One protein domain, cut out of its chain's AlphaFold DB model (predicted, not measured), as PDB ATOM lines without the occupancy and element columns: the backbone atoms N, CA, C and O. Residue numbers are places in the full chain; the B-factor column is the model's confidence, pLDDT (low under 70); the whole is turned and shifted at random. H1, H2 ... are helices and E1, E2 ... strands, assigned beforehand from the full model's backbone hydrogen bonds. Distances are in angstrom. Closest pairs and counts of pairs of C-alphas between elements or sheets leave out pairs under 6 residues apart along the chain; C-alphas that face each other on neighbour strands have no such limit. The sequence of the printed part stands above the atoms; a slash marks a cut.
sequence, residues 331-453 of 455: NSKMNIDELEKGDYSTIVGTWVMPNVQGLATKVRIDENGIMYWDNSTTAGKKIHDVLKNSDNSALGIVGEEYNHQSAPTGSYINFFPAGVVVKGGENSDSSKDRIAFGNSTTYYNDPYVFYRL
ATOM      1  N   ASN A 331     121.767 151.504 131.642       57.62
ATOM      2  CA  ASN A 331     121.981 150.063 131.805       57.62
ATOM      3  C   ASN A 331     121.870 149.629 133.287       57.62
ATOM      4  O   ASN A 331     122.835 149.112 133.846       57.62
ATOM      5  N   SER A 332     120.720 149.841 133.935       70.88
ATOM      6  CA  SER A 332     120.449 149.311 135.275       70.88
ATOM      7  C   SER A 332     120.472 147.787 135.212       70.88
ATOM      8  O   SER A 332     119.652 147.181 134.518       70.88
ATOM      9  N   LYS A 333     121.400 147.154 135.936       81.94
ATOM     10  CA  LYS A 333     121.400 145.696 136.117       81.94
ATOM     11  C   LYS A 333     120.537 145.292 137.315       81.94
ATOM     12  O   LYS A 333     120.158 144.132 137.399       81.94
ATOM     13  N   MET A 334     120.248 146.217 138.237       89.88
ATOM     14  CA  MET A 334     119.476 145.994 139.463       89.88
ATOM     15  C   MET A 334     117.965 145.906 139.195       89.88
ATOM     16  O   MET A 334     117.380 146.829 138.626       89.88
ATOM     17  N   ASN A 335     117.325 144.832 139.674       90.38
ATOM     18  CA  ASN A 335     115.875 144.631 139.592       90.38
ATOM     19  C   ASN A 335     115.250 144.540 140.994       90.38
ATOM     20  O   ASN A 335     115.406 143.544 141.693       90.38
ATOM     21  N   ILE A 336     114.504 145.570 141.405       92.75
ATOM     22  CA  ILE A 336     113.906 145.631 142.749       92.75
ATOM     23  C   ILE A 336     112.813 144.577 142.967       92.75
ATOM     24  O   ILE A 336     112.689 144.059 144.076       92.75
ATOM     25  N   ASP A 337     112.058 144.219 141.926       88.00
ATOM     26  CA  ASP A 337     110.975 143.231 142.037       88.00
ATOM     27  C   ASP A 337     111.510 141.810 142.283       88.00
ATOM     28  O   ASP A 337     110.788 140.944 142.781       88.00
ATOM     29  N   GLU A 338     112.764 141.553 141.907       90.19
ATOM     30  CA  GLU A 338     113.487 140.317 142.225       90.19
ATOM     31  C   GLU A 338     114.034 140.356 143.656       90.19
ATOM     32  O   GLU A 338     113.824 139.403 144.412       90.19
ATOM     33  N   LEU A 339     114.616 141.488 144.074       93.19
ATOM     34  CA  LEU A 339     115.131 141.663 145.437       93.19
ATOM     35  C   LEU A 339     114.041 141.503 146.505       93.19
ATOM     36  O   LEU A 339     114.276 140.845 147.516       93.19
ATOM     37  N   GLU A 340     112.842 142.050 146.277       91.25
ATOM     38  CA  GLU A 340     111.685 141.901 147.181       91.25
ATOM     39  C   GLU A 340     111.272 140.427 147.360       91.25
ATOM     40  O   GLU A 340     110.825 140.016 148.430       91.25
ATOM     41  N   LYS A 341     111.486 139.594 146.334       91.50
ATOM     42  CA  LYS A 341     111.218 138.145 146.373       91.50
ATOM     43  C   LYS A 341     112.385 137.336 146.948       91.50
ATOM     44  O   LYS A 341     112.284 136.111 147.033       91.50
ATOM     45  N   GLY A 342     113.471 137.998 147.348       87.75
ATOM     46  CA  GLY A 342     114.686 137.370 147.864       87.75
ATOM     47  C   GLY A 342     115.602 136.790 146.783       87.75
ATOM     48  O   GLY A 342     116.444 135.953 147.109       87.75
ATOM     49  N   ASP A 343     115.444 137.199 145.523       91.81
ATOM     50  CA  ASP A 343     116.377 136.882 144.440       91.81
ATOM     51  C   ASP A 343     117.410 138.008 144.312       91.81
ATOM     52  O   ASP A 343     117.088 139.134 143.941       91.81
ATOM     53  N   TYR A 344     118.665 137.699 144.641       93.69
ATOM     54  CA  TYR A 344     119.768 138.663 144.675       93.69
ATOM     55  C   TYR A 344     120.656 138.618 143.429       93.69
ATOM     56  O   TYR A 344     121.684 139.300 143.387       93.69
ATOM     57  N   SER A 345     120.285 137.837 142.409       90.56
ATOM     58  CA  SER A 345     121.094 137.617 141.202       90.56
ATOM     59  C   SER A 345     121.482 138.919 140.489       90.56
ATOM     60  O   SER A 345     122.608 139.058 140.008       90.56
ATOM     61  N   THR A 346     120.604 139.922 140.504       91.81
ATOM     62  CA  THR A 346     120.822 141.227 139.860       91.81
ATOM     63  C   THR A 346     121.732 142.183 140.622       91.81
ATOM     64  O   THR A 346     122.148 143.201 140.060       91.81
ATOM     65  N   ILE A 347     122.107 141.874 141.867       92.75
ATOM     66  CA  ILE A 347     123.042 142.678 142.677       92.75
ATOM     67  C   ILE A 347     124.351 141.948 143.002       92.75
ATOM     68  O   ILE A 347     125.202 142.496 143.710       92.75
ATOM     69  N   VAL A 348     124.535 140.735 142.468       91.88
ATOM     70  CA  VAL A 348     125.791 139.986 142.568       91.88
ATOM     71  C   VAL A 348     126.927 140.817 141.990       91.88
ATOM     72  O   VAL A 348     126.819 141.383 140.900       91.88
ATOM     73  N   GLY A 349     128.035 140.875 142.721       89.50
ATOM     74  CA  GLY A 349     129.217 141.597 142.277       89.50
ATOM     75  C   GLY A 349     129.977 142.261 143.410       89.50
ATOM     76  O   GLY A 349     129.725 142.038 144.596       89.50
ATOM     77  N   THR A 350     130.959 143.066 143.017       90.12
ATOM     78  CA  THR A 350     131.737 143.896 143.937       90.12
ATOM     79  C   THR A 350     131.286 145.337 143.790       90.12
ATOM     80  O   THR A 350     131.322 145.889 142.694       90.12
ATOM     81  N   TRP A 351     130.899 145.939 144.902       91.62
ATOM     82  CA  TRP A 351     130.456 147.316 145.005       91.62
ATOM     83  C   TRP A 351     131.519 148.119 145.735       91.62
ATOM     84  O   TRP A 351     132.070 147.658 146.735       91.62
ATOM     85  N   VAL A 352     131.837 149.304 145.235       87.50
ATOM     86  CA  VAL A 352     132.941 150.134 145.699       87.50
ATOM     87  C   VAL A 352     132.487 151.556 145.961       87.50
ATOM     88  O   VAL A 352     131.731 152.142 145.194       87.50
ATOM     89  N   MET A 353     132.991 152.119 147.046       84.38
ATOM     90  CA  MET A 353     132.773 153.506 147.418       84.38
ATOM     91  C   MET A 353     133.968 154.344 146.926       84.38
ATOM     92  O   MET A 353     135.102 154.102 147.366       84.38
ATOM     93  N   PRO A 354     133.779 155.286 145.986       68.00
ATOM     94  CA  PRO A 354     134.876 156.042 145.396       68.00
ATOM     95  C   PRO A 354     135.455 157.072 146.381       68.00
ATOM     96  O   PRO A 354     134.744 157.892 146.947       68.00
ATOM     97  N   ASN A 355     136.786 157.074 146.531       57.81
ATOM     98  CA  ASN A 355     137.566 158.139 147.181       57.81
ATOM     99  C   ASN A 355     137.231 158.478 148.655       57.81
ATOM    100  O   ASN A 355     137.154 159.656 149.007       57.81
ATOM    101  N   VAL A 356     137.162 157.490 149.559       55.00
ATOM    102  CA  VAL A 356     137.139 157.763 151.016       55.00
ATOM    103  C   VAL A 356     138.295 157.078 151.749       55.00
ATOM    104  O   VAL A 356     138.421 155.856 151.742       55.00
ATOM    105  N   GLN A 357     139.145 157.870 152.412       45.69
ATOM    106  CA  GLN A 357     140.178 157.360 153.319       45.69
ATOM    107  C   GLN A 357     139.541 156.888 154.638       45.69
ATOM    108  O   GLN A 357     138.871 157.665 155.311       45.69
ATOM    109  N   GLY A 358     139.790 155.633 155.035       51.28
ATOM    110  CA  GLY A 358     139.488 155.127 156.386       51.28
ATOM    111  C   GLY A 358     138.154 154.390 156.588       51.28
ATOM    112  O   GLY A 358     137.888 153.971 157.711       51.28
ATOM    113  N   LEU A 359     137.343 154.183 155.547       58.09
ATOM    114  CA  LEU A 359     136.142 153.329 155.586       58.09
ATOM    115  C   LEU A 359     136.355 152.044 154.773       58.09
ATOM    116  O   LEU A 359     137.234 151.997 153.914       58.09
ATOM    117  N   ALA A 360     135.563 150.998 155.033       59.56
ATOM    118  CA  ALA A 360     135.534 149.821 154.166       59.56
ATOM    119  C   ALA A 360     135.071 150.261 152.770       59.56
ATOM    120  O   ALA A 360     133.937 150.691 152.587       59.56
ATOM    121  N   THR A 361     135.980 150.220 151.798       71.38
ATOM    122  CA  THR A 361     135.764 150.813 150.471       71.38
ATOM    123  C   THR A 361     135.139 149.849 149.478       71.38
ATOM    124  O   THR A 361     134.789 150.284 148.384       71.38
ATOM    125  N   LYS A 362     134.998 148.563 149.829       84.44
ATOM    126  CA  LYS A 362     134.367 147.565 148.966       84.44
ATOM    127  C   LYS A 362     133.521 146.568 149.740       84.44
ATOM    128  O   LYS A 362     133.845 146.181 150.864       84.44
ATOM    129  N   VAL A 363     132.465 146.115 149.084       89.81
ATOM    130  CA  VAL A 363     131.584 145.062 149.560       89.81
ATOM    131  C   VAL A 363     131.273 144.108 148.414       89.81
ATOM    132  O   VAL A 363     130.972 144.531 147.301       89.81
ATOM    133  N   ARG A 364     131.380 142.805 148.665       91.12
ATOM    134  CA  ARG A 364     131.026 141.759 147.703       91.12
ATOM    135  C   ARG A 364     129.704 141.125 148.108       91.12
ATOM    136  O   ARG A 364     129.564 140.731 149.263       91.12
ATOM    137  N   ILE A 365     128.783 140.983 147.162       93.12
ATOM    138  CA  ILE A 365     127.505 140.280 147.334       93.12
ATOM    139  C   ILE A 365     127.523 139.049 146.425       93.12
ATOM    140  O   ILE A 365     127.911 139.151 145.258       93.12
ATOM    141  N   ASP A 366     127.178 137.883 146.970       91.44
ATOM    142  CA  ASP A 366     127.053 136.640 146.202       91.44
ATOM    143  C   ASP A 366     125.604 136.318 145.798       91.44
ATOM    144  O   ASP A 366     124.668 137.025 146.161       91.44
ATOM    145  N   GLU A 367     125.430 135.237 145.030       90.19
ATOM    146  CA  GLU A 367     124.136 134.784 144.493       90.19
ATOM    147  C   GLU A 367     123.089 134.479 145.575       90.19
ATOM    148  O   GLU A 367     121.893 134.523 145.302       90.19
ATOM    149  N   ASN A 368     123.515 134.209 146.811       90.06
ATOM    150  CA  ASN A 368     122.618 133.944 147.935       90.06
ATOM    151  C   ASN A 368     122.289 135.217 148.737       90.06
ATOM    152  O   ASN A 368     121.688 135.127 149.810       90.06
ATOM    153  N   GLY A 369     122.720 136.391 148.261       91.69
ATOM    154  CA  GLY A 369     122.574 137.662 148.967       91.69
ATOM    155  C   GLY A 369     123.474 137.776 150.194       91.69
ATOM    156  O   GLY A 369     123.159 138.535 151.113       91.69
ATOM    157  N   ILE A 370     124.570 137.011 150.262       93.62
ATOM    158  CA  ILE A 370     125.525 137.099 151.368       93.62
ATOM    159  C   ILE A 370     126.562 138.172 151.048       93.62
ATOM    160  O   ILE A 370     127.252 138.145 150.028       93.62
ATOM    161  N   MET A 371     126.672 139.118 151.971       91.69
ATOM    162  CA  MET A 371     127.502 140.300 151.883       91.69
ATOM    163  C   MET A 371     128.816 140.127 152.658       91.69
ATOM    164  O   MET A 371     128.820 139.715 153.823       91.69
ATOM    165  N   TYR A 372     129.930 140.507 152.031       89.19
ATOM    166  CA  TYR A 372     131.288 140.427 152.570       89.19
ATOM    167  C   TYR A 372     131.993 141.779 152.442       89.19
ATOM    168  O   TYR A 372     132.193 142.272 151.335       89.19
ATOM    169  N   TRP A 373     132.400 142.367 153.564       86.19
ATOM    170  CA  TRP A 373     133.191 143.600 153.580       86.19
ATOM    171  C   TRP A 373     134.666 143.311 153.288       86.19
ATOM    172  O   TRP A 373     135.261 142.455 153.951       86.19
ATOM    173  N   ASP A 374     135.277 144.050 152.355       70.00
ATOM    174  CA  ASP A 374     136.729 144.002 152.151       70.00
ATOM    175  C   ASP A 374     137.412 144.477 153.442       70.00
ATOM    176  O   ASP A 374     137.180 145.597 153.902       70.00
ATOM    177  N   ASN A 375     138.243 143.605 154.021       59.50
ATOM    178  CA  ASN A 375     138.925 143.706 155.325       59.50
ATOM    179  C   ASN A 375     138.187 143.139 156.551       59.50
ATOM    180  O   ASN A 375     138.714 143.262 157.659       59.50
ATOM    181  N   SER A 376     137.035 142.477 156.403       63.72
ATOM    182  CA  SER A 376     136.423 141.768 157.535       63.72
ATOM    183  C   SER A 376     136.833 140.295 157.599       63.72
ATOM    184  O   SER A 376     136.698 139.555 156.630       63.72
ATOM    185  N   THR A 377     137.276 139.839 158.776       58.78
ATOM    186  CA  THR A 377     137.453 138.406 159.087       58.78
ATOM    187  C   THR A 377     136.151 137.739 159.548       58.78
ATOM    188  O   THR A 377     136.168 136.581 159.963       58.78
ATOM    189  N   THR A 378     135.026 138.463 159.557       64.50
ATOM    190  CA  THR A 378     133.728 137.932 159.994       64.50
ATOM    191  C   THR A 378     133.072 137.082 158.912       64.50
ATOM    192  O   THR A 378     133.237 137.333 157.720       64.50
ATOM    193  N   ALA A 379     132.250 136.119 159.338       75.50
ATOM    194  CA  ALA A 379     131.304 135.456 158.446       75.50
ATOM    195  C   ALA A 379     130.442 136.507 157.719       75.50
ATOM    196  O   ALA A 379     130.088 137.535 158.307       75.50
ATOM    197  N   GLY A 380     130.153 136.262 156.438       85.69
ATOM    198  CA  GLY A 380     129.309 137.143 155.633       85.69
ATOM    199  C   GLY A 380     127.920 137.314 156.253       85.69
ATOM    200  O   GLY A 380     127.453 136.460 157.012       85.69
ATOM    201  N   LYS A 381     127.266 138.435 155.954       90.94
ATOM    202  CA  LYS A 381     125.939 138.765 156.483       90.94
ATOM    203  C   LYS A 381     124.912 138.721 155.361       90.94
ATOM    204  O   LYS A 381     125.145 139.285 154.300       90.94
ATOM    205  N   LYS A 382     123.793 138.044 155.588       94.12
ATOM    206  CA  LYS A 382     122.753 137.871 154.574       94.12
ATOM    207  C   LYS A 382     121.839 139.090 154.501       94.12
ATOM    208  O   LYS A 382     121.451 139.620 155.543       94.12
ATOM    209  N   ILE A 383     121.496 139.496 153.286       95.94
ATOM    210  CA  ILE A 383     120.439 140.466 153.003       95.94
ATOM    211  C   ILE A 383     119.088 139.745 153.070       95.94
ATOM    212  O   ILE A 383     118.955 138.618 152.589       95.94
ATOM    213  N   HIS A 384     118.088 140.365 153.686       93.44
ATOM    214  CA  HIS A 384     116.714 139.868 153.710       93.44
ATOM    215  C   HIS A 384     115.710 140.996 153.969       93.44
ATOM    216  O   HIS A 384     116.105 142.144 154.181       93.44
ATOM    217  N   ASP A 385     114.419 140.653 153.919       91.50
ATOM    218  CA  ASP A 385     113.300 141.550 154.245       91.50
ATOM    219  C   ASP A 385     113.338 142.863 153.434       91.50
ATOM    220  O   ASP A 385     113.274 143.965 153.978       91.50
ATOM    221  N   VAL A 386     113.540 142.748 152.116       94.62
ATOM    222  CA  VAL A 386     113.625 143.899 151.206       94.62
ATOM    223  C   VAL A 386     112.226 144.447 150.939       94.62
ATOM    224  O   VAL A 386     111.367 143.737 150.427       94.62
ATOM    225  N   LEU A 387     112.018 145.725 151.248       91.81
ATOM    226  CA  LEU A 387     110.771 146.447 151.020       91.81
ATOM    227  C   LEU A 387     110.950 147.463 149.896       91.81
ATOM    228  O   LEU A 387     111.812 148.345 149.974       91.81
ATOM    229  N   LYS A 388     110.118 147.353 148.860       90.56
ATOM    230  CA  LYS A 388     110.090 148.289 147.737       90.56
ATOM    231  C   LYS A 388     109.402 149.601 148.128       90.56
ATOM    232  O   LYS A 388     108.301 149.607 148.678       90.56
ATOM    233  N   ASN A 389     110.032 150.720 147.785       85.88
ATOM    234  CA  ASN A 389     109.468 152.059 147.928       85.88
ATOM    235  C   ASN A 389     108.706 152.479 146.660       85.88
ATOM    236  O   ASN A 389     108.921 151.956 145.564       85.88
ATOM    237  N   SER A 390     107.832 153.480 146.791       79.81
ATOM    238  CA  SER A 390     107.032 154.004 145.674       79.81
ATOM    239  C   SER A 390     107.854 154.685 144.570       79.81
ATOM    240  O   SER A 390     107.359 154.835 143.457       79.81
ATOM    241  N   ASP A 391     109.093 155.084 144.856       77.44
ATOM    242  CA  ASP A 391     110.041 155.691 143.911       77.44
ATOM    243  C   ASP A 391     110.932 154.662 143.187       77.44
ATOM    244  O   ASP A 391     111.868 155.040 142.486       77.44
ATOM    245  N   ASN A 392     110.631 153.366 143.335       83.56
ATOM    246  CA  ASN A 392     111.409 152.247 142.800       83.56
ATOM    247  C   ASN A 392     112.817 152.101 143.413       83.56
ATOM    248  O   ASN A 392     113.653 151.397 142.854       83.56
ATOM    249  N   SER A 393     113.083 152.726 144.565       90.94
ATOM    250  CA  SER A 393     114.159 152.306 145.471       90.94
ATOM    251  C   SER A 393     113.683 151.177 146.394       90.94
ATOM    252  O   SER A 393     112.497 150.836 146.414       90.94
ATOM    253  N   ALA A 394     114.583 150.591 147.182       93.00
ATOM    254  CA  ALA A 394     114.201 149.628 148.213       93.00
ATOM    255  C   ALA A 394     115.066 149.722 149.469       93.00
ATOM    256  O   ALA A 394     116.211 150.174 149.415       93.00
ATOM    257  N   LEU A 395     114.518 149.252 150.590       94.12
ATOM    258  CA  LEU A 395     115.187 149.146 151.883       94.12
ATOM    259  C   LEU A 395     115.206 147.682 152.332       94.12
ATOM    260  O   LEU A 395     114.154 147.077 152.504       94.12
ATOM    261  N   GLY A 396     116.390 147.126 152.561       94.00
ATOM    262  CA  GLY A 396     116.584 145.786 153.112       94.00
ATOM    263  C   GLY A 396     117.305 145.790 154.456       94.00
ATOM    264  O   GLY A 396     117.810 146.819 154.922       94.00
ATOM    265  N   ILE A 397     117.386 144.603 155.055       94.25
ATOM    266  CA  ILE A 397     118.075 144.347 156.320       94.25
ATOM    267  C   ILE A 397     119.248 143.399 156.095       94.25
ATOM    268  O   ILE A 397     119.146 142.400 155.388       94.25
ATOM    269  N   VAL A 398     120.373 143.704 156.734       92.31
ATOM    270  CA  VAL A 398     121.581 142.886 156.728       92.31
ATOM    271  C   VAL A 398     121.749 142.197 158.089       92.31
ATOM    272  O   VAL A 398     121.912 142.854 159.119       92.31
ATOM    273  N   GLY A 399     121.769 140.862 158.075       90.19
ATOM    274  CA  GLY A 399     121.842 139.992 159.255       90.19
ATOM    275  C   GLY A 399     120.487 139.359 159.580       90.19
ATOM    276  O   GLY A 399     119.523 140.069 159.862       90.19
ATOM    277  N   GLU A 400     120.418 138.024 159.551       87.38
ATOM    278  CA  GLU A 400     119.183 137.255 159.794       87.38
ATOM    279  C   GLU A 400     118.649 137.415 161.229       87.38
ATOM    280  O   GLU A 400     117.488 137.129 161.503       87.38
ATOM    281  N   GLU A 401     119.484 137.887 162.155       88.44
ATOM    282  CA  GLU A 401     119.109 138.155 163.543       88.44
ATOM    283  C   GLU A 401     118.264 139.433 163.736       88.44
ATOM    284  O   GLU A 401     117.740 139.662 164.829       88.44
ATOM    285  N   TYR A 402     118.134 140.264 162.699       87.44
ATOM    286  CA  TYR A 402     117.447 141.555 162.748       87.44
ATOM    287  C   TYR A 402     116.210 141.585 161.852       87.44
ATOM    288  O   TYR A 402     116.116 140.850 160.880       87.44
ATOM    289  N   ASN A 403     115.284 142.491 162.148       88.12
ATOM    290  CA  ASN A 403     114.185 142.887 161.265       88.12
ATOM    291  C   ASN A 403     114.058 144.419 161.283       88.12
ATOM    292  O   ASN A 403     114.750 145.086 162.055       88.12
ATOM    293  N   HIS A 404     113.151 144.997 160.491       84.62
ATOM    294  CA  HIS A 404     112.987 146.460 160.412       84.62
ATOM    295  C   HIS A 404     112.694 147.165 161.747       84.62
ATOM    296  O   HIS A 404     112.907 148.372 161.841       84.62
ATOM    297  N   GLN A 405     112.232 146.446 162.776       84.00
ATOM    298  CA  GLN A 405     111.933 146.994 164.105       84.00
ATOM    299  C   GLN A 405     113.116 146.887 165.080       84.00
ATOM    300  O   GLN A 405     113.183 147.652 166.040       84.00
ATOM    301  N   SER A 406     114.023 145.928 164.868       83.69
ATOM    302  CA  SER A 406     115.125 145.604 165.785       83.69
ATOM    303  C   SER A 406     116.519 145.889 165.221       83.69
ATOM    304  O   SER A 406     117.500 145.820 165.964       83.69
ATOM    305  N   ALA A 407     116.621 146.197 163.927       86.69
ATOM    306  CA  ALA A 407     117.887 146.428 163.253       86.69
ATOM    307  C   ALA A 407     118.589 147.696 163.775       86.69
ATOM    308  O   ALA A 407     117.986 148.774 163.812       86.69
ATOM    309  N   PRO A 408     119.881 147.622 164.147       87.81
ATOM    310  CA  PRO A 408     120.667 148.825 164.384       87.81
ATOM    311  C   PRO A 408     120.846 149.596 163.069       87.81
ATOM    312  O   PRO A 408     120.833 149.007 161.991       87.81
ATOM    313  N   THR A 409     121.093 150.908 163.143       84.00
ATOM    314  CA  THR A 409     121.248 151.769 161.954       84.00
ATOM    315  C   THR A 409     122.207 151.192 160.906       84.00
ATOM    316  O   THR A 409     121.912 151.253 159.722       84.00
ATOM    317  N   GLY A 410     123.328 150.591 161.317       82.81
ATOM    318  CA  GLY A 410     124.310 150.013 160.389       82.81
ATOM    319  C   GLY A 410     123.862 148.745 159.650       82.81
ATOM    320  O   GLY A 410     124.572 148.306 158.751       82.81
ATOM    321  N   SER A 411     122.720 148.156 160.013       89.88
ATOM    322  CA  SER A 411     122.173 146.949 159.380       89.88
ATOM    323  C   SER A 411     121.191 147.243 158.248       89.88
ATOM    324  O   SER A 411     120.750 146.309 157.589       89.88
ATOM    325  N   TYR A 412     120.832 148.503 158.002       93.12
ATOM    326  CA  TYR A 412     119.994 148.862 156.859       93.12
ATOM    327  C   TYR A 412     120.833 148.958 155.582       93.12
ATOM    328  O   TYR A 412     121.919 149.545 155.594       93.12
ATOM    329  N   ILE A 413     120.305 148.426 154.482       94.88
ATOM    330  CA  ILE A 413     120.852 148.584 153.130       94.88
ATOM    331  C   ILE A 413     119.779 149.187 152.224       94.88
ATOM    332  O   ILE A 413     118.636 148.745 152.223       94.88
ATOM    333  N   ASN A 414     120.147 150.204 151.459       95.44
ATOM    334  CA  ASN A 414     119.281 150.876 150.501       95.44
ATOM    335  C   ASN A 414     119.748 150.536 149.093       95.44
ATOM    336  O   ASN A 414     120.952 150.546 148.826       95.44
ATOM    337  N   PHE A 415     118.790 150.286 148.209       95.50
ATOM    338  CA  PHE A 415     119.004 149.946 146.810       95.50
ATOM    339  C   PHE A 415     118.437 151.055 145.931       95.50
ATOM    340  O   PHE A 415     117.247 151.372 146.019       95.50
ATOM    341  N   PHE A 416     119.279 151.631 145.078       93.38
ATOM    342  CA  PHE A 416     118.891 152.663 144.125       93.38
ATOM    343  C   PHE A 416     119.294 152.212 142.719       93.38
ATOM    344  O   PHE A 416     120.462 152.362 142.341       93.38
ATOM    345  N   PRO A 417     118.353 151.659 141.939       91.94
ATOM    346  CA  PRO A 417     118.606 151.319 140.547       91.94
ATOM    347  C   PRO A 417     119.089 152.534 139.753       91.94
ATOM    348  O   PRO A 417     118.790 153.692 140.090       91.94
ATOM    349  N   ALA A 418     119.824 152.276 138.680       85.19
ATOM    350  CA  ALA A 418     120.217 153.320 137.757       85.19
ATOM    351  C   ALA A 418     118.963 154.037 137.210       85.19
ATOM    352  O   ALA A 418     117.942 153.426 136.902       85.19
ATOM    353  N   GLY A 419     119.019 155.364 137.170       79.06
ATOM    354  CA  GLY A 419     117.912 156.246 136.814       79.06
ATOM    355  C   GLY A 419     117.011 156.679 137.979       79.06
ATOM    356  O   GLY A 419     116.235 157.624 137.816       79.06
ATOM    357  N   VAL A 420     117.114 156.068 139.164       84.25
ATOM    358  CA  VAL A 420     116.294 156.432 140.335       84.25
ATOM    359  C   VAL A 420     116.951 157.564 141.132       84.25
ATOM    360  O   VAL A 420     118.083 157.437 141.590       84.25
ATOM    361  N   VAL A 421     116.258 158.684 141.345       85.94
ATOM    362  CA  VAL A 421     116.739 159.781 142.206       85.94
ATOM    363  C   VAL A 421     115.819 159.912 143.411       85.94
ATOM    364  O   VAL A 421     114.641 160.228 143.263       85.94
ATOM    365  N   VAL A 422     116.367 159.684 144.605       82.19
ATOM    366  CA  VAL A 422     115.638 159.791 145.875       82.19
ATOM    367  C   VAL A 422     115.926 161.121 146.563       82.19
ATOM    368  O   VAL A 422     116.991 161.717 146.383       82.19
ATOM    369  N   LYS A 423     114.989 161.582 147.397       81.94
ATOM    370  CA  LYS A 423     115.156 162.812 148.180       81.94
ATOM    371  C   LYS A 423     116.354 162.690 149.128       81.94
ATOM    372  O   LYS A 423     116.390 161.800 149.976       81.94
ATOM    373  N   GLY A 424     117.291 163.627 149.030       80.12
ATOM    374  CA  GLY A 424     118.550 163.603 149.769       80.12
ATOM    375  C   GLY A 424     119.648 162.751 149.127       80.12
ATOM    376  O   GLY A 424     120.686 162.613 149.758       80.12
ATOM    377  N   GLY A 425     119.440 162.185 147.932       82.06
ATOM    378  CA  GLY A 425     120.435 161.439 147.146       82.06
ATOM    379  C   GLY A 425     120.822 162.121 145.826       82.06
ATOM    380  O   GLY A 425     121.329 161.466 144.915       82.06
ATOM    381  N   GLU A 426     120.537 163.420 145.690       85.19
ATOM    382  CA  GLU A 426     120.684 164.187 144.448       85.19
ATOM    383  C   GLU A 426     122.147 164.363 144.001       85.19
ATOM    384  O   GLU A 426     122.400 164.603 142.824       85.19
ATOM    385  N   ASN A 427     123.108 164.222 144.920       83.00
ATOM    386  CA  ASN A 427     124.547 164.351 144.674       83.00
ATOM    387  C   ASN A 427     125.239 162.979 144.567       83.00
ATOM    388  O   ASN A 427     126.353 162.805 145.056       83.00
ATOM    389  N   SER A 428     124.565 161.992 143.982       85.00
ATOM    390  CA  SER A 428     125.156 160.714 143.577       85.00
ATOM    391  C   SER A 428     124.967 160.528 142.072       85.00
ATOM    392  O   SER A 428     123.984 161.011 141.507       85.00
ATOM    393  N   ASP A 429     125.886 159.828 141.404       83.50
ATOM    394  CA  ASP A 429     125.742 159.467 139.986       83.50
ATOM    395  C   ASP A 429     124.517 158.564 139.755       83.50
ATOM    396  O   ASP A 429     124.569 157.343 139.915       83.50
ATOM    397  N   SER A 430     123.395 159.179 139.379       86.12
ATOM    398  CA  SER A 430     122.141 158.483 139.114       86.12
ATOM    399  C   SER A 430     122.120 157.720 137.799       86.12
ATOM    400  O   SER A 430     121.162 156.998 137.557       86.12
ATOM    401  N   SER A 431     123.168 157.802 136.977       80.50
ATOM    402  CA  SER A 431     123.311 156.947 135.795       80.50
ATOM    403  C   SER A 431     123.804 155.532 136.123       80.50
ATOM    404  O   SER A 431     124.029 154.736 135.217       80.50
ATOM    405  N   LYS A 432     123.967 155.200 137.408       86.56
ATOM    406  CA  LYS A 432     124.495 153.914 137.863       86.56
ATOM    407  C   LYS A 432     123.643 153.299 138.956       86.56
ATOM    408  O   LYS A 432     122.979 154.012 139.724       86.56
ATOM    409  N   ASP A 433     123.721 151.977 139.056       91.75
ATOM    410  CA  ASP A 433     123.196 151.286 140.222       91.75
ATOM    411  C   ASP A 433     124.003 151.696 141.454       91.75
ATOM    412  O   ASP A 433     125.237 151.775 141.433       91.75
ATOM    413  N   ARG A 434     123.297 151.941 142.553       93.00
ATOM    414  CA  ARG A 434     123.880 152.405 143.810       93.00
ATOM    415  C   ARG A 434     123.321 151.619 144.982       93.00
ATOM    416  O   ARG A 434     122.129 151.313 145.024       93.00
ATOM    417  N   ILE A 435     124.171 151.377 145.973       94.38
ATOM    418  CA  ILE A 435     123.744 150.912 147.295       94.38
ATOM    419  C   ILE A 435     124.296 151.824 148.391       94.38
ATOM    420  O   ILE A 435     125.415 152.326 148.291       94.38
ATOM    421  N   ALA A 436     123.520 152.032 149.452       93.19
ATOM    422  CA  ALA A 436     123.951 152.785 150.631       93.19
ATOM    423  C   ALA A 436     123.601 152.039 151.913       93.19
ATOM    424  O   ALA A 436     122.561 151.391 152.000       93.19
ATOM    425  N   PHE A 437     124.428 152.191 152.940       90.69
ATOM    426  CA  PHE A 437     124.210 151.561 154.238       90.69
ATOM    427  C   PHE A 437     123.774 152.599 155.267       90.69
ATOM    428  O   PHE A 437     124.324 153.697 155.314       90.69
ATOM    429  N   GLY A 438     122.798 152.253 156.105       86.69
ATOM    430  CA  GLY A 438     122.212 153.176 157.074       86.69
ATOM    431  C   GLY A 438     120.759 153.543 156.784       86.69
ATOM    432  O   GLY A 438     120.193 153.181 155.760       86.69
ATOM    433  N   ASN A 439     120.154 154.298 157.698       78.31
ATOM    434  CA  ASN A 439     118.781 154.810 157.577       78.31
ATOM    435  C   ASN A 439     118.718 156.349 157.515       78.31
ATOM    436  O   ASN A 439     117.657 156.939 157.704       78.31
ATOM    437  N   SER A 440     119.862 157.004 157.290       81.75
ATOM    438  CA  SER A 440     119.962 158.458 157.141       81.75
ATOM    439  C   SER A 440     120.161 158.826 155.680       81.75
ATOM    440  O   SER A 440     121.031 158.266 155.011       81.75
ATOM    441  N   THR A 441     119.440 159.849 155.222       81.75
ATOM    442  CA  THR A 441     119.585 160.413 153.873       81.75
ATOM    443  C   THR A 441     120.983 160.974 153.607       81.75
ATOM    444  O   THR A 441     121.382 161.095 152.455       81.75
ATOM    445  N   THR A 442     121.779 161.259 154.646       80.00
ATOM    446  CA  THR A 442     123.190 161.656 154.498       80.00
ATOM    447  C   THR A 442     124.019 160.618 153.735       80.00
ATOM    448  O   THR A 442     124.975 160.991 153.061       80.00
ATOM    449  N   TYR A 443     123.648 159.335 153.802       84.44
ATOM    450  CA  TYR A 443     124.373 158.248 153.140       84.44
ATOM    451  C   TYR A 443     123.972 158.039 151.675       84.44
ATOM    452  O   TYR A 443     124.538 157.177 151.012       84.44
ATOM    453  N   TYR A 444     123.004 158.801 151.155       89.62
ATOM    454  CA  TYR A 444     122.483 158.613 149.794       89.62
ATOM    455  C   TYR A 444     123.274 159.404 148.740       89.62
ATOM    456  O   TYR A 444     122.983 159.304 147.551       89.62
ATOM    457  N   ASN A 445     124.269 160.187 149.166       85.44
ATOM    458  CA  ASN A 445     125.123 161.002 148.303       85.44
ATOM    459  C   ASN A 445     126.568 160.508 148.300       85.44
ATOM    460  O   ASN A 445     127.024 159.849 149.242       85.44
ATOM    461  N   ASP A 446     127.323 160.943 147.292       82.50
ATOM    462  CA  ASP A 446     128.774 160.845 147.328       82.50
ATOM    463  C   ASP A 446     129.355 161.612 148.536       82.50
ATOM    464  O   ASP A 446     128.873 162.696 148.887       82.50
ATOM    465  N   PRO A 447     130.397 161.074 149.195       80.69
ATOM    466  CA  PRO A 447     131.162 159.891 148.808       80.69
ATOM    467  C   PRO A 447     130.734 158.611 149.556       80.69
ATOM    468  O   PRO A 447     131.548 157.711 149.690       80.69
ATOM    469  N   TYR A 448     129.523 158.539 150.122       86.12
ATOM    470  CA  TYR A 448     129.096 157.440 151.011       86.12
ATOM    471  C   TYR A 448     128.352 156.301 150.306       86.12
ATOM    472  O   TYR A 448     128.073 155.269 150.922       86.12
ATOM    473  N   VAL A 449     128.016 156.492 149.033       90.12
ATOM    474  CA  VAL A 449     127.304 155.510 148.220       90.12
ATOM    475  C   VAL A 449     128.293 154.569 147.527       90.12
ATOM    476  O   VAL A 449     129.423 154.942 147.201       90.12
ATOM    477  N   PHE A 450     127.875 153.329 147.306       91.94
ATOM    478  CA  PHE A 450     128.670 152.317 146.627       91.94
ATOM    479  C   PHE A 450     128.137 152.093 145.216       91.94
ATOM    480  O   PHE A 450     126.934 151.929 145.021       91.94
ATOM    481  N   TYR A 451     129.059 152.006 144.264       89.62
ATOM    482  CA  TYR A 451     128.812 151.732 142.852       89.62
ATOM    483  C   TYR A 451     129.359 150.370 142.469       89.62
ATOM    484  O   TYR A 451     130.350 149.913 143.038       89.62
ATOM    485  N   ARG A 452     128.766 149.721 141.476       87.38
ATOM    486  CA  ARG A 452     129.285 148.446 140.986       87.38
ATOM    487  C   ARG A 452     130.637 148.620 140.283       87.38
ATOM    488  O   ARG A 452     130.861 149.602 139.584       87.38
ATOM    489  N   LEU A 453     131.555 147.673 140.483       76.50
ATOM    490  CA  LEU A 453     132.891 147.694 139.870       76.50
ATOM    491  C   LEU A 453     132.906 147.123 138.439       76.50
ATOM    492  O   LEU A 453     133.831 147.404 137.687       76.50
TER     493      LEU A 453
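AT A GLANCE: This is residues 331 to 453 of the 455 residues of an uncharacterized protein of Streptococcus anginosus (UniProt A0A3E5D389). Little of this domain is regular structure, but eight short strands, E1 to E8, form a closed antiparallel barrel, with small helices H1 and H2 outside it. The 123 printed residues run H1, E1 to E7, H2, E8, mostly strand, with 45 in named elements. The whole is compact, with radius of gyration of the C-alphas 13.1 A and spans of 34 by 32 by 27 A.

IN THESE COORDINATES: Find H1, residues 336 to 339, from C-alpha 336 at (113.906, 145.631, 142.749). Next come E1, 349 to 352; E2, 362 to 365; E3, 370 to 373; E4, 381 to 388, 20.5 A long, which bends by 52 degrees at residue 385; E5, 394 to 398; E6, 412 to 416; E7, 434 to 437; H2, 441 to 444; and E8, 450 to 452, ending at (129.285, 148.446, 140.986).

HOW THE PARTS SIT: E1 to E7 form a meander, each strand the antiparallel neighbour of the one before; N 351 and O 363 of E1 and E2 are within hydrogen-bond range, 2.8 A. E8 and E1 close the ring, with N 451 and O 352 at 2.8 A. H1 is only just over E5, with 3 C-alphas on it; H2 is only just over E7, with 3. Both helices are too short for O i to N i+4 pairs.

THE WHOLE: The farthest C-alphas, Thr 377 and Ser 390, are 36.7 A apart. The printed part has no cut; links E5 to E6 and E6 to E7 are long. Look for pLDDT under 70 at residues 331, 354 to 360 and 375 to 378.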